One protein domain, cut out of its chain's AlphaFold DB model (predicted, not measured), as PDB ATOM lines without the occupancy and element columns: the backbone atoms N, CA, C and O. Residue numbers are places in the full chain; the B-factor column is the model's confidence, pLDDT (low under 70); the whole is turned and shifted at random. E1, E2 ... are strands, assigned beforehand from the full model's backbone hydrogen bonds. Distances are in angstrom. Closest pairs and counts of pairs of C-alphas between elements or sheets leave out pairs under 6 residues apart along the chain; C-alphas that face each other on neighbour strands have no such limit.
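Overview. This is residues 12 to 109 of the 123 residues of an uncharacterized protein of Caenorhabditis nigoni (UniProt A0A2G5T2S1). Two long, bent strands, E2 and E5, run side by side as a twisted ribbon that joins two lobes. One lobe holds E1, E6 and E7 with the first part of E2 and the last part of E5; the other holds E3 and E4 with the rest of the long pair. The printed part has 98 residues, no named helix and seven strands, E1 to E7 in chain order, in one branched, antiparallel, strongly twisted sheet: all strand. It is loose, with a radius of gyration of the C-alphas of 16.6 A, and only just elongated, spanning 52 by 26 by 16 A.

Along the chain. E2, residues 21 to 40, is 37.1 A long and bends by 123 degrees at residue 24. E5, residues 71 to 90, is 26.9 A long and bends by 128 degrees at residue 74. E3 is residues 47 to 53, 18.9 A; E4 63 to 68; E6 95 to 99. E1, residues 12 to 17, begins at C-alpha 12 (192.434, 241.337, 348.774), and E7, residues 103 to 105, ends at C-alpha 105 (191.017, 238.444, 354.170).

Arrangement. E2 and E5 are antiparallel neighbours at 161 degrees, with N 33 and O 84 2.8 A apart. E1, by N 15 and O 23 at 3.0 A, and E3, by N 36 and O 50 at 2.8 A, lie on one side of E2, E5 on the other; E1 E2 E3 is a meander, each strand the antiparallel neighbour of the one before. E4 E5 E6 is another, with N 66 and O 73 at 2.9 A and N 89 and O 96 at 2.8 A. E7 pairs with E1, N 14 and O 104 at 2.8 A. E6 and E7 meet only through their link; E1 and E4, for instance, are apart.

Size, cuts and confidence. The C-alphas farthest apart, those of Thr 43 and Asp 108, are 54.6 A apart. The printed part has no cut, and no link is long. The pLDDT is under 70 at residue 43 and residues 107 to 109.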
ATOM      1  N   LEU A  12     192.942 242.501 349.496       92.25
ATOM      2  CA  LEU A  12     192.434 241.337 348.774       92.25
ATOM      3  C   LEU A  12     191.645 240.417 349.708       92.25
ATOM      4  O   LEU A  12     192.089 240.044 350.799       92.25
ATOM      5  N   VAL A  13     190.458 240.026 349.257       92.12
ATOM      6  CA  VAL A  13     189.529 239.189 350.015       92.12
ATOM      7  C   VAL A  13     188.997 238.054 349.147       92.12
ATOM      8  O   VAL A  13     188.997 238.122 347.920       92.12
ATOM      9  N   SER A  14     188.537 236.994 349.796       92.62
ATOM     10  CA  SER A  14     187.713 235.956 349.185       92.62
ATOM     11  C   SER A  14     186.280 236.129 349.671       92.62
ATOM     12  O   SER A  14     186.043 236.154 350.882       92.62
ATOM     13  N   ALA A  15     185.342 236.275 348.743       93.12
ATOM     14  CA  ALA A  15     183.931 236.516 349.024       93.12
ATOM     15  C   ALA A  15     183.051 235.783 348.003       93.12
ATOM     16  O   ALA A  15     183.526 235.358 346.949       93.12
ATOM     17  N   LYS A  16     181.761 235.619 348.304       92.56
ATOM     18  CA  LYS A  16     180.819 234.934 347.410       92.56
ATOM     19  C   LYS A  16     180.163 235.918 346.428       92.56
ATOM     20  O   LYS A  16     179.270 236.666 346.820       92.56
ATOM     21  N   SER A  17     180.578 235.867 345.163       90.50
ATOM     22  CA  SER A  17     179.882 236.502 344.034       90.50
ATOM     23  C   SER A  17     178.538 235.812 343.778       90.50
ATOM     24  O   SER A  17     178.394 234.602 344.003       90.50
ATOM     25  N   ALA A  18     177.552 236.576 343.307       88.06
ATOM     26  CA  ALA A  18     176.246 236.072 342.901       88.06
ATOM     27  C   ALA A  18     176.346 235.099 341.715       88.06
ATOM     28  O   ALA A  18     175.677 234.068 341.726       88.06
ATOM     29  N   ASN A  19     177.213 235.388 340.738       85.75
ATOM     30  CA  ASN A  19     177.303 234.612 339.495       85.75
ATOM     31  C   ASN A  19     178.401 233.546 339.523       85.75
ATOM     32  O   ASN A  19     178.299 232.536 338.830       85.75
ATOM     33  N   LYS A  20     179.474 233.766 340.294       84.38
ATOM     34  CA  LYS A  20     180.674 232.906 340.275       84.38
ATOM     35  C   LYS A  20     180.900 232.116 341.561       84.38
ATOM     36  O   LYS A  20     181.832 231.319 341.632       84.38
ATOM     37  N   GLY A  21     180.074 232.318 342.586       88.94
ATOM     38  CA  GLY A  21     180.309 231.727 343.901       88.94
ATOM     39  C   GLY A  21     181.542 232.331 344.585       88.94
ATOM     40  O   GLY A  21     181.845 233.510 344.414       88.94
ATOM     41  N   TRP A  22     182.237 231.550 345.415       90.25
ATOM     42  CA  TRP A  22     183.407 232.035 346.158       90.25
ATOM     43  C   TRP A  22     184.572 232.350 345.218       90.25
ATOM     44  O   TRP A  22     185.102 231.456 344.564       90.25
ATOM     45  N   CYS A  23     184.988 233.611 345.175       90.31
ATOM     46  CA  CYS A  23     186.063 234.072 344.306       90.31
ATOM     47  C   CYS A  23     186.842 235.242 344.919       90.31
ATOM     48  O   CYS A  23     186.506 235.780 345.978       90.31
ATOM     49  N   GLU A  24     187.936 235.590 344.248       92.12
ATOM     50  CA  GLU A  24     188.803 236.699 344.622       92.12
ATOM     51  C   GLU A  24     188.146 238.036 344.314       92.12
ATOM     52  O   GLU A  24     187.592 238.252 343.234       92.12
ATOM     53  N   ALA A  25     188.247 238.943 345.272       93.94
ATOM     54  CA  ALA A  25     187.723 240.283 345.165       93.94
ATOM     55  C   ALA A  25     188.600 241.261 345.947       93.94
ATOM     56  O   ALA A  25     189.526 240.881 346.670       93.94
ATOM     57  N   LYS A  26     188.308 242.549 345.796       94.88
ATOM     58  CA  LYS A  26     189.080 243.619 346.423       94.88
ATOM     59  C   LYS A  26     188.165 244.570 347.174       94.88
ATOM     60  O   LYS A  26     187.123 244.971 346.654       94.88
ATOM     61  N   VAL A  27     188.580 244.974 348.370       94.75
ATOM     62  CA  VAL A  27     187.913 246.051 349.107       94.75
ATOM     63  C   VAL A  27     188.157 247.359 348.363       94.75
ATOM     64  O   VAL A  27     189.293 247.816 348.242       94.75
ATOM     65  N   ALA A  28     187.093 247.955 347.843       95.44
ATOM     66  CA  ALA A  28     187.139 249.198 347.084       95.44
ATOM     67  C   ALA A  28     186.650 250.401 347.900       95.44
ATOM     68  O   ALA A  28     187.155 251.504 347.706       95.44
ATOM     69  N   LYS A  29     185.709 250.203 348.829       94.94
ATOM     70  CA  LYS A  29     185.227 251.250 349.744       94.94
ATOM     71  C   LYS A  29     184.910 250.642 351.111       94.94
ATOM     72  O   LYS A  29     184.535 249.476 351.193       94.94
ATOM     73  N   ILE A  30     185.051 251.424 352.175       93.44
ATOM     74  CA  ILE A  30     184.624 251.065 353.532       93.44
ATOM     75  C   ILE A  30     183.751 252.213 354.009       93.44
ATOM     76  O   ILE A  30     184.172 253.364 353.899       93.44
ATOM     77  N   MET A  31     182.535 251.920 354.460       93.75
ATOM     78  CA  MET A  31     181.603 252.943 354.929       93.75
ATOM     79  C   MET A  31     180.755 252.430 356.073       93.75
ATOM     80  O   MET A  31     180.392 251.254 356.114       93.75
ATOM     81  N   GLU A  32     180.366 253.341 356.951       93.19
ATOM     82  CA  GLU A  32     179.225 253.108 357.818       93.19
ATOM     83  C   GLU A  32     177.940 253.308 357.021       93.19
ATOM     84  O   GLU A  32     177.780 254.283 356.282       93.19
ATOM     85  N   ARG A  33     177.036 252.342 357.131       93.19
ATOM     86  CA  ARG A  33     175.729 252.365 356.489       93.19
ATOM     87  C   ARG A  33     174.655 252.110 357.524       93.19
ATOM     88  O   ARG A  33     174.889 251.432 358.523       93.19
ATOM     89  N   VAL A  34     173.488 252.675 357.274       94.12
ATOM     90  CA  VAL A  34     172.344 252.628 358.179       94.12
ATOM     91  C   VAL A  34     171.089 252.300 357.389       94.12
ATOM     92  O   VAL A  34     170.945 252.728 356.240       94.12
ATOM     93  N   ASP A  35     170.198 251.519 357.990       93.88
ATOM     94  CA  ASP A  35     168.893 251.229 357.417       93.88
ATOM     95  C   ASP A  35     167.910 252.295 357.901       93.88
ATOM     96  O   ASP A  35     167.684 252.474 359.098       93.88
ATOM     97  N   LEU A  36     167.333 253.025 356.958       94.44
ATOM     98  CA  LEU A  36     166.313 254.030 357.203       94.44
ATOM     99  C   LEU A  36     164.964 253.497 356.748       94.44
ATOM    100  O   LEU A  36     164.845 252.993 355.631       94.44
ATOM    101  N   THR A  37     163.932 253.677 357.568       94.50
ATOM    102  CA  THR A  37     162.549 253.632 357.077       94.50
ATOM    103  C   THR A  37     162.087 255.060 356.858       94.50
ATOM    104  O   THR A  37     162.126 255.866 357.788       94.50
ATOM    105  N   VAL A  38     161.649 255.382 355.646       93.19
ATOM    106  CA  VAL A  38     161.181 256.720 355.270       93.19
ATOM    107  C   VAL A  38     159.714 256.668 354.855       93.19
ATOM    108  O   VAL A  38     159.274 255.703 354.237       93.19
ATOM    109  N   CYS A  39     158.951 257.702 355.194       91.31
ATOM    110  CA  CYS A  39     157.565 257.876 354.773       91.31
ATOM    111  C   CYS A  39     157.509 258.880 353.621       91.31
ATOM    112  O   CYS A  39     157.934 260.030 353.787       91.31
ATOM    113  N   LEU A  40     156.959 258.461 352.485       87.75
ATOM    114  CA  LEU A  40     156.671 259.341 351.359       87.75
ATOM    115  C   LEU A  40     155.505 260.260 351.733       87.75
ATOM    116  O   LEU A  40     154.508 259.808 352.298       87.75
ATOM    117  N   GLN A  41     155.640 261.550 351.426       76.12
ATOM    118  CA  GLN A  41     154.561 262.525 351.612       76.12
ATOM    119  C   GLN A  41     153.676 262.704 350.374       76.12
ATOM    120  O   GLN A  41     152.650 263.373 350.451       76.12
ATOM    121  N   GLU A  42     154.052 262.104 349.247       73.88
ATOM    122  CA  GLU A  42     153.227 262.084 348.044       73.88
ATOM    123  C   GLU A  42     152.168 260.988 348.161       73.88
ATOM    124  O   GLU A  42     152.441 259.898 348.657       73.88
ATOM    125  N   THR A  43     150.941 261.264 347.719       69.25
ATOM    126  CA  THR A  43     149.871 260.263 347.716       69.25
ATOM    127  C   THR A  43     150.145 259.191 346.654       69.25
ATOM    128  O   THR A  43     150.393 259.550 345.501       69.25
ATOM    129  N   PRO A  44     150.015 257.892 346.974       74.62
ATOM    130  CA  PRO A  44     149.620 257.335 348.268       74.62
ATOM    131  C   PRO A  44     150.754 257.376 349.305       74.62
ATOM    132  O   PRO A  44     151.898 257.077 348.981       74.62
ATOM    133  N   PHE A  45     150.413 257.664 350.567       75.75
ATOM    134  CA  PHE A  45     151.364 257.588 351.678       75.75
ATOM    135  C   PHE A  45     151.918 256.165 351.797       75.75
ATOM    136  O   PHE A  45     151.206 255.240 352.192       75.75
ATOM    137  N   THR A  46     153.193 255.991 351.464       86.31
ATOM    138  CA  THR A  46     153.892 254.705 351.552       86.31
ATOM    139  C   THR A  46     155.152 254.827 352.391       86.31
ATOM    140  O   THR A  46     155.795 255.876 352.429       86.31
ATOM    141  N   THR A  47     155.530 253.738 353.051       89.88
ATOM    142  CA  THR A  47     156.819 253.599 353.725       89.88
ATOM    143  C   THR A  47     157.777 252.787 352.867       89.88
ATOM    144  O   THR A  47     157.416 251.732 352.350       89.88
ATOM    145  N   GLU A  48     159.011 253.261 352.731       90.12
ATOM    146  CA  GLU A  48     160.081 252.543 352.040       90.12
ATOM    147  C   GLU A  48     161.300 252.385 352.953       90.12
ATOM    148  O   GLU A  48     161.583 253.230 353.804       90.12
ATOM    149  N   LYS A  49     162.011 251.261 352.799       92.38
ATOM    150  CA  LYS A  49     163.258 250.985 353.517       92.38
ATOM    151  C   LYS A  49     164.444 251.227 352.596       92.38
ATOM    152  O   LYS A  49     164.498 250.667 351.501       92.38
ATOM    153  N   HIS A  50     165.417 251.997 353.064       90.44
ATOM    154  CA  HIS A  50     166.642 252.297 352.334       90.44
ATOM    155  C   HIS A  50     167.865 252.072 353.207       90.44
ATOM    156  O   HIS A  50     167.982 252.649 354.280       90.44
ATOM    157  N   THR A  51     168.827 251.308 352.704       91.44
ATOM    158  CA  THR A  51     170.170 251.290 353.282       91.44
ATOM    159  C   THR A  51     170.983 252.406 352.639       91.44
ATOM    160  O   THR A  51     171.252 252.351 351.436       91.44
ATOM    161  N   VAL A  52     171.419 253.389 353.419       90.62
ATOM    162  CA  VAL A  52     172.182 254.555 352.937       90.62
ATOM    163  C   VAL A  52     173.514 254.689 353.666       90.62
ATOM    164  O   VAL A  52     173.766 253.992 354.647       90.62
ATOM    165  N   GLU A  53     174.387 255.561 353.162       91.19
ATOM    166  CA  GLU A  53     175.570 255.996 353.908       91.19
ATOM    167  C   GLU A  53     175.130 256.693 355.199       91.19
ATOM    168  O   GLU A  53     174.174 257.474 355.196       91.19
ATOM    169  N   PHE A  54     175.789 256.358 356.305       89.12
ATOM    170  CA  PHE A  54     175.494 256.970 357.589       89.12
ATOM    171  C   PHE A  54     175.793 258.469 357.526       89.12
ATOM    172  O   PHE A  54     176.901 258.879 357.187       89.12
ATOM    173  N   ASN A  55     174.792 259.274 357.872       90.50
ATOM    174  CA  ASN A  55     174.926 260.712 358.020       90.50
ATOM    175  C   ASN A  55     174.568 261.075 359.471       90.50
ATOM    176  O   ASN A  55     173.431 260.814 359.877       90.50
ATOM    177  N   PRO A  56     175.495 261.668 360.247       88.25
ATOM    178  CA  PRO A  56     175.245 262.029 361.643       88.25
ATOM    179  C   PRO A  56     174.135 263.077 361.816       88.25
ATOM    180  O   PRO A  56     173.570 263.192 362.904       88.25
ATOM    181  N   ASP A  57     173.793 263.818 360.761       90.25
ATOM    182  CA  ASP A  57     172.733 264.825 360.801       90.25
ATOM    183  C   ASP A  57     171.329 264.220 360.679       90.25
ATOM    184  O   ASP A  57     170.344 264.887 361.005       90.25
ATOM    185  N   TYR A  58     171.204 262.960 360.246       90.88
ATOM    186  CA  TYR A  58     169.905 262.301 360.132       90.88
ATOM    187  C   TYR A  58     169.284 262.033 361.500       90.88
ATOM    188  O   TYR A  58     169.878 261.423 362.387       90.88
ATOM    189  N   ARG A  59     168.031 262.467 361.650       93.12
ATOM    190  CA  ARG A  59     167.241 262.308 362.876       93.12
ATOM    191  C   ARG A  59     165.850 261.790 362.550       93.12
ATOM    192  O   ARG A  59     165.278 262.120 361.513       93.12
ATOM    193  N   ILE A  60     165.275 261.015 363.467       93.12
ATOM    194  CA  ILE A  60     163.874 260.599 363.363       93.12
ATOM    195  C   ILE A  60     162.989 261.850 363.335       93.12
ATOM    196  O   ILE A  60     163.145 262.765 364.141       93.12
ATOM    197  N   GLY A  61     162.064 261.892 362.383       92.19
ATOM    198  CA  GLY A  61     161.181 263.021 362.134       92.19
ATOM    199  C   GLY A  61     161.735 264.072 361.172       92.19
ATOM    200  O   GLY A  61     160.943 264.891 360.709       92.19
ATOM    201  N   MET A  62     163.029 264.033 360.837       93.81
ATOM    202  CA  MET A  62     163.637 264.917 359.841       93.81
ATOM    203  C   MET A  62     163.116 264.597 358.441       93.81
ATOM    204  O   MET A  62     162.804 263.447 358.129       93.81
ATOM    205  N   PHE A  63     163.070 265.614 357.587       90.69
ATOM    206  CA  PHE A  63     162.829 265.435 356.167       90.69
ATOM    207  C   PHE A  63     164.131 265.458 355.375       90.69
ATOM    208  O   PHE A  63     164.980 266.320 355.604       90.69
ATOM    209  N   ALA A  64     164.272 264.528 354.438       90.88
ATOM    210  CA  ALA A  64     165.399 264.491 353.519       90.88
ATOM    211  C   ALA A  64     164.946 264.017 352.134       90.88
ATOM    212  O   ALA A  64     163.930 263.331 351.994       90.88
ATOM    213  N   ALA A  65     165.709 264.396 351.113       90.00
ATOM    214  CA  ALA A  65     165.486 263.950 349.749       90.00
ATOM    215  C   ALA A  65     166.132 262.575 349.525       90.00
ATOM    216  O   ALA A  65     167.298 262.360 349.861       90.00
ATOM    217  N   PHE A  66     165.375 261.643 348.948       88.38
ATOM    218  CA  PHE A  66     165.840 260.304 348.601       88.38
ATOM    219  C   PHE A  66     165.540 260.012 347.137       88.38
ATOM    220  O   PHE A  66     164.471 260.342 346.627       88.38
ATOM    221  N   VAL A  67     166.471 259.344 346.455       87.00
ATOM    222  CA  VAL A  67     166.230 258.871 345.090       87.00
ATOM    223  C   VAL A  67     165.452 257.559 345.149       87.00
ATOM    224  O   VAL A  67     166.017 256.496 345.403       87.00
ATOM    225  N   ILE A  68     164.152 257.633 344.879       82.62
ATOM    226  CA  ILE A  68     163.215 256.509 344.865       82.62
ATOM    227  C   ILE A  68     162.673 256.363 343.442       82.62
ATOM    228  O   ILE A  68     162.175 257.313 342.846       82.62
ATOM    229  N   ARG A  69     162.800 255.169 342.845       83.94
ATOM    230  CA  ARG A  69     162.332 254.878 341.468       83.94
ATOM    231  C   ARG A  69     162.816 255.899 340.419       83.94
ATOM    232  O   ARG A  69     162.073 256.276 339.518       83.94
ATOM    233  N   LYS A  70     164.087 256.316 340.519       86.25
ATOM    234  CA  LYS A  70     164.738 257.327 339.653       86.25
ATOM    235  C   LYS A  70     164.154 258.745 339.764       86.25
ATOM    236  O   LYS A  70     164.389 259.560 338.876       86.25
ATOM    237  N   ARG A  71     163.409 259.046 340.825       84.69
ATOM    238  CA  ARG A  71     162.927 260.391 341.149       84.69
ATOM    239  C   ARG A  71     163.447 260.792 342.515       84.69
ATOM    240  O   ARG A  71     163.580 259.947 343.394       84.69
ATOM    241  N   GLU A  72     163.759 262.064 342.675       88.50
ATOM    242  CA  GLU A  72     164.055 262.624 343.984       88.50
ATOM    243  C   GLU A  72     162.730 262.906 344.692       88.50
ATOM    244  O   GLU A  72     161.890 263.635 344.168       88.50
ATOM    245  N   ILE A  73     162.520 262.264 345.839       87.88
ATOM    246  CA  ILE A  73     161.297 262.374 346.631       87.88
ATOM    247  C   ILE A  73     161.677 262.852 348.024       87.88
ATOM    248  O   ILE A  73     162.610 262.338 348.645       87.88
ATOM    249  N   PHE A  74     160.942 263.842 348.520       89.44
ATOM    250  CA  PHE A  74     161.119 264.350 349.869       89.44
ATOM    251  C   PHE A  74     160.348 263.470 350.856       89.44
ATOM    252  O   PHE A  74     159.120 263.363 350.793       89.44
ATOM    253  N   CYS A  75     161.072 262.818 351.763       91.31
ATOM    254  CA  CYS A  75     160.508 261.835 352.680       91.31
ATOM    255  C   CYS A  75     160.806 262.201 354.131       91.31
ATOM    256  O   CYS A  75     161.862 262.755 354.449       91.31
ATOM    257  N   ARG A  76     159.897 261.830 355.035       93.88
ATOM    258  CA  ARG A  76     160.127 261.916 356.481       93.88
ATOM    259  C   ARG A  76     160.843 260.664 356.961       93.88
ATOM    260  O   ARG A  76     160.342 259.562 356.754       93.88
ATOM    261  N   ILE A  77     161.965 260.807 357.652       94.38
ATOM    262  CA  ILE A  77     162.659 259.681 358.280       94.38
ATOM    263  C   ILE A  77     161.827 259.207 359.476       94.38
ATOM    264  O   ILE A  77     161.593 259.959 360.422       94.38
ATOM    265  N   SER A  78     161.365 257.960 359.433       93.75
ATOM    266  CA  SER A  78     160.566 257.337 360.491       93.75
ATOM    267  C   SER A  78     161.425 256.540 361.465       93.75
ATOM    268  O   SER A  78     161.180 256.597 362.666       93.75
ATOM    269  N   THR A  79     162.407 255.787 360.968       94.94
ATOM    270  CA  THR A  79     163.316 254.997 361.808       94.94
ATOM    271  C   THR A  79     164.742 255.058 361.278       94.94
ATOM    272  O   THR A  79     164.960 255.268 360.083       94.94
ATOM    273  N   ILE A  80     165.697 254.891 362.192       93.38
ATOM    274  CA  ILE A  80     167.132 254.791 361.923       93.38
ATOM    275  C   ILE A  80     167.620 253.548 362.665       93.38
ATOM    276  O   ILE A  80     167.594 253.515 363.894       93.38
ATOM    277  N   GLU A  81     168.006 252.512 361.930       93.69
ATOM    278  CA  GLU A  81     168.294 251.186 362.479       93.69
ATOM    279  C   GLU A  81     169.566 250.586 361.871       93.69
ATOM    280  O   GLU A  81     170.038 250.991 360.809       93.69
ATOM    281  N   ASN A  82     170.113 249.567 362.540       89.81
ATOM    282  CA  ASN A  82     171.177 248.703 362.018       89.81
ATOM    283  C   ASN A  82     172.411 249.444 361.463       89.81
ATOM    284  O   ASN A  82     172.955 249.027 360.433       89.81
ATOM    285  N   GLN A  83     172.864 250.510 362.139       91.31
ATOM    286  CA  GLN A  83     174.131 251.170 361.810       91.31
ATOM    287  C   GLN A  83     175.271 250.151 361.892       91.31
ATOM    288  O   GLN A  83     175.510 249.535 362.932       91.31
ATOM    289  N   ARG A  84     175.962 249.949 360.773       92.94
ATOM    290  CA  ARG A  84     177.023 248.950 360.647       92.94
ATOM    291  C   ARG A  84     178.057 249.371 359.618       92.94
ATOM    292  O   ARG A  84     177.743 250.030 358.630       92.94
ATOM    293  N   THR A  85     179.294 248.934 359.815       92.88
ATOM    294  CA  THR A  85     180.331 249.060 358.792       92.88
ATOM    295  C   THR A  85     180.116 248.011 357.704       92.88
ATOM    296  O   THR A  85     180.150 246.806 357.973       92.88
ATOM    297  N   GLU A  86     179.947 248.465 356.469       94.44
ATOM    298  CA  GLU A  86     179.920 247.620 355.281       94.44
ATOM    299  C   GLU A  86     181.128 247.905 354.385       94.44
ATOM    300  O   GLU A  86     181.699 249.001 354.350       94.44
ATOM    301  N   TYR A  87     181.512 246.881 353.635       94.62
ATOM    302  CA  TYR A  87     182.671 246.878 352.764       94.62
ATOM    303  C   TYR A  87     182.174 246.749 351.333       94.62
ATOM    304  O   TYR A  87     181.510 245.781 350.966       94.62
ATOM    305  N   GLY A  88     182.485 247.751 350.526       95.69
ATOM    306  CA  GLY A  88     182.248 247.751 349.099       95.69
ATOM    307  C   GLY A  88     183.264 246.848 348.422       95.69
ATOM    308  O   GLY A  88     184.421 247.238 348.250       95.69
ATOM    309  N   ILE A  89     182.848 245.638 348.075       95.56
ATOM    310  CA  ILE A  89     183.685 244.606 347.477       95.56
ATOM    311  C   ILE A  89     183.508 244.631 345.960       95.56
ATOM    312  O   ILE A  89     182.407 244.447 345.434       95.56
ATOM    313  N   LYS A  90     184.619 244.853 345.254       96.31
ATOM    314  CA  LYS A  90     184.695 244.770 343.798       96.31
ATOM    315  C   LYS A  90     185.130 243.366 343.397       96.31
ATOM    316  O   LYS A  90     186.284 242.989 343.611       96.31
ATOM    317  N   PHE A  91     184.197 242.627 342.819       94.00
ATOM    318  CA  PHE A  91     184.442 241.368 342.130       94.00
ATOM    319  C   PHE A  91     184.843 241.648 340.670       94.00
ATOM    320  O   PHE A  91     184.702 242.780 340.194       94.00
ATOM    321  N   PRO A  92     185.333 240.641 339.928       89.81
ATOM    322  CA  PRO A  92     185.592 240.789 338.496       89.81
ATOM    323  C   PRO A  92     184.332 241.081 337.668       89.81
ATOM    324  O   PRO A  92     184.428 241.696 336.613       89.81
ATOM    325  N   ASP A  93     183.170 240.611 338.120       90.50
ATOM    326  CA  ASP A  93     181.893 240.645 337.397       90.50
ATOM    327  C   ASP A  93     180.830 241.544 338.040       90.50
ATOM    328  O   ASP A  93     179.847 241.883 337.389       90.50
ATOM    329  N   GLU A  94     181.009 241.945 339.299       92.94
ATOM    330  CA  GLU A  94     180.020 242.743 340.020       92.94
ATOM    331  C   GLU A  94     180.634 243.601 341.133       92.94
ATOM    332  O   GLU A  94     181.808 243.486 341.495       92.94
ATOM    333  N   TYR A  95     179.808 244.471 341.707       93.69
ATOM    334  CA  TYR A  95     180.144 245.252 342.887       93.69
ATOM    335  C   TYR A  95     179.052 245.082 343.935       93.69
ATOM    336  O   TYR A  95     177.873 245.270 343.632       93.69
ATOM    337  N   ARG A  96     179.430 244.744 345.171       93.19
ATOM    338  CA  ARG A  96     178.469 244.492 346.252       93.19
ATOM    339  C   ARG A  96     178.952 245.032 347.585       93.19
ATOM    340  O   ARG A  96     180.144 245.043 347.868       93.19
ATOM    341  N   TRP A  97     177.998 245.435 348.414       93.31
ATOM    342  CA  TRP A  97     178.239 245.743 349.818       93.31
ATOM    343  C   TRP A  97     178.099 244.475 350.645       93.31
ATOM    344  O   TRP A  97     177.117 243.748 350.496       93.31
ATOM    345  N   LEU A  98     179.102 244.198 351.471       92.94
ATOM    346  CA  LEU A  98     179.180 243.010 352.310       92.94
ATOM    347  C   LEU A  98     179.556 243.396 353.739       92.94
ATOM    348  O   LEU A  98     180.301 244.355 353.962       92.94
ATOM    349  N   SER A  99     179.078 242.635 354.719       92.12
ATOM    350  CA  SER A  99     179.541 242.767 356.097       92.12
ATOM    351  C   SER A  99     180.905 242.092 356.264       92.12
ATOM    352  O   SER A  99     181.311 241.250 355.461       92.12
ATOM    353  N   LYS A 100     181.614 242.398 357.357       89.94
ATOM    354  CA  LYS A 100     182.894 241.739 357.687       89.94
ATOM    355  C   LYS A 100     182.787 240.206 357.745       89.94
ATOM    356  O   LYS A 100     183.782 239.520 357.545       89.94
ATOM    357  N   ARG A 101     181.604 239.666 358.056       90.38
ATOM    358  CA  ARG A 101     181.370 238.218 358.196       90.38
ATOM    359  C   ARG A 101     181.225 237.505 356.850       90.38
ATOM    360  O   ARG A 101     181.370 236.288 356.800       90.38
ATOM    361  N   ASP A 102     180.985 238.252 355.776       91.81
ATOM    362  CA  ASP A 102     180.667 237.699 354.455       91.81
ATOM    363  C   ASP A 102     181.908 237.461 353.578       91.81
ATOM    364  O   ASP A 102     181.793 236.987 352.445       91.81
ATOM    365  N   PHE A 103     183.106 237.780 354.076       91.25
ATOM    366  CA  PHE A 103     184.354 237.588 353.344       91.25
ATOM    367  C   PHE A 103     185.521 237.202 354.254       91.25
ATOM    368  O   PHE A 103     185.493 237.370 355.472       91.25
ATOM    369  N   LYS A 104     186.583 236.679 353.639       90.19
ATOM    370  CA  LYS A 104     187.836 236.304 354.303       90.19
ATOM    371  C   LYS A 104     188.987 237.121 353.729       90.19
ATOM    372  O   LYS A 104     189.160 237.155 352.515       90.19
ATOM    373  N   ILE A 105     189.788 237.752 354.586       86.94
ATOM    374  CA  ILE A 105     191.017 238.444 354.170       86.94
ATOM    375  C   ILE A 105     192.020 237.396 353.688       86.94
ATOM    376  O   ILE A 105     192.246 236.399 354.379       86.94
ATOM    377  N   ARG A 106     192.626 237.601 352.517       78.31
ATOM    378  CA  ARG A 106     193.684 236.705 352.044       78.31
ATOM    379  C   ARG A 106     195.020 237.055 352.693       78.31
ATOM    380  O   ARG A 106     195.437 238.207 352.719       78.31
ATOM    381  N   SER A 107     195.697 236.032 353.208       59.22
ATOM    382  CA  SER A 107     196.912 236.156 354.023       59.22
ATOM    383  C   SER A 107     198.177 236.591 353.267       59.22
ATOM    384  O   SER A 107     199.242 236.679 353.874       59.22
ATOM    385  N   ASP A 108     198.101 236.862 351.963       53.31
ATOM    386  CA  ASP A 108     199.263 237.365 351.221       53.31
ATOM    387  C   ASP A 108     199.526 238.857 351.489       53.31
ATOM    388  O   ASP A 108     200.682 239.278 351.460       53.31
ATOM    389  N   ASP A 109     198.512 239.630 351.901       47.53
ATOM    390  CA  ASP A 109     198.687 241.018 352.368       47.53
ATOM    391  C   ASP A 109     199.181 241.113 353.828       47.53
ATOM    392  O   ASP A 109     199.777 242.117 354.222       47.53
TER     393      ASP A 109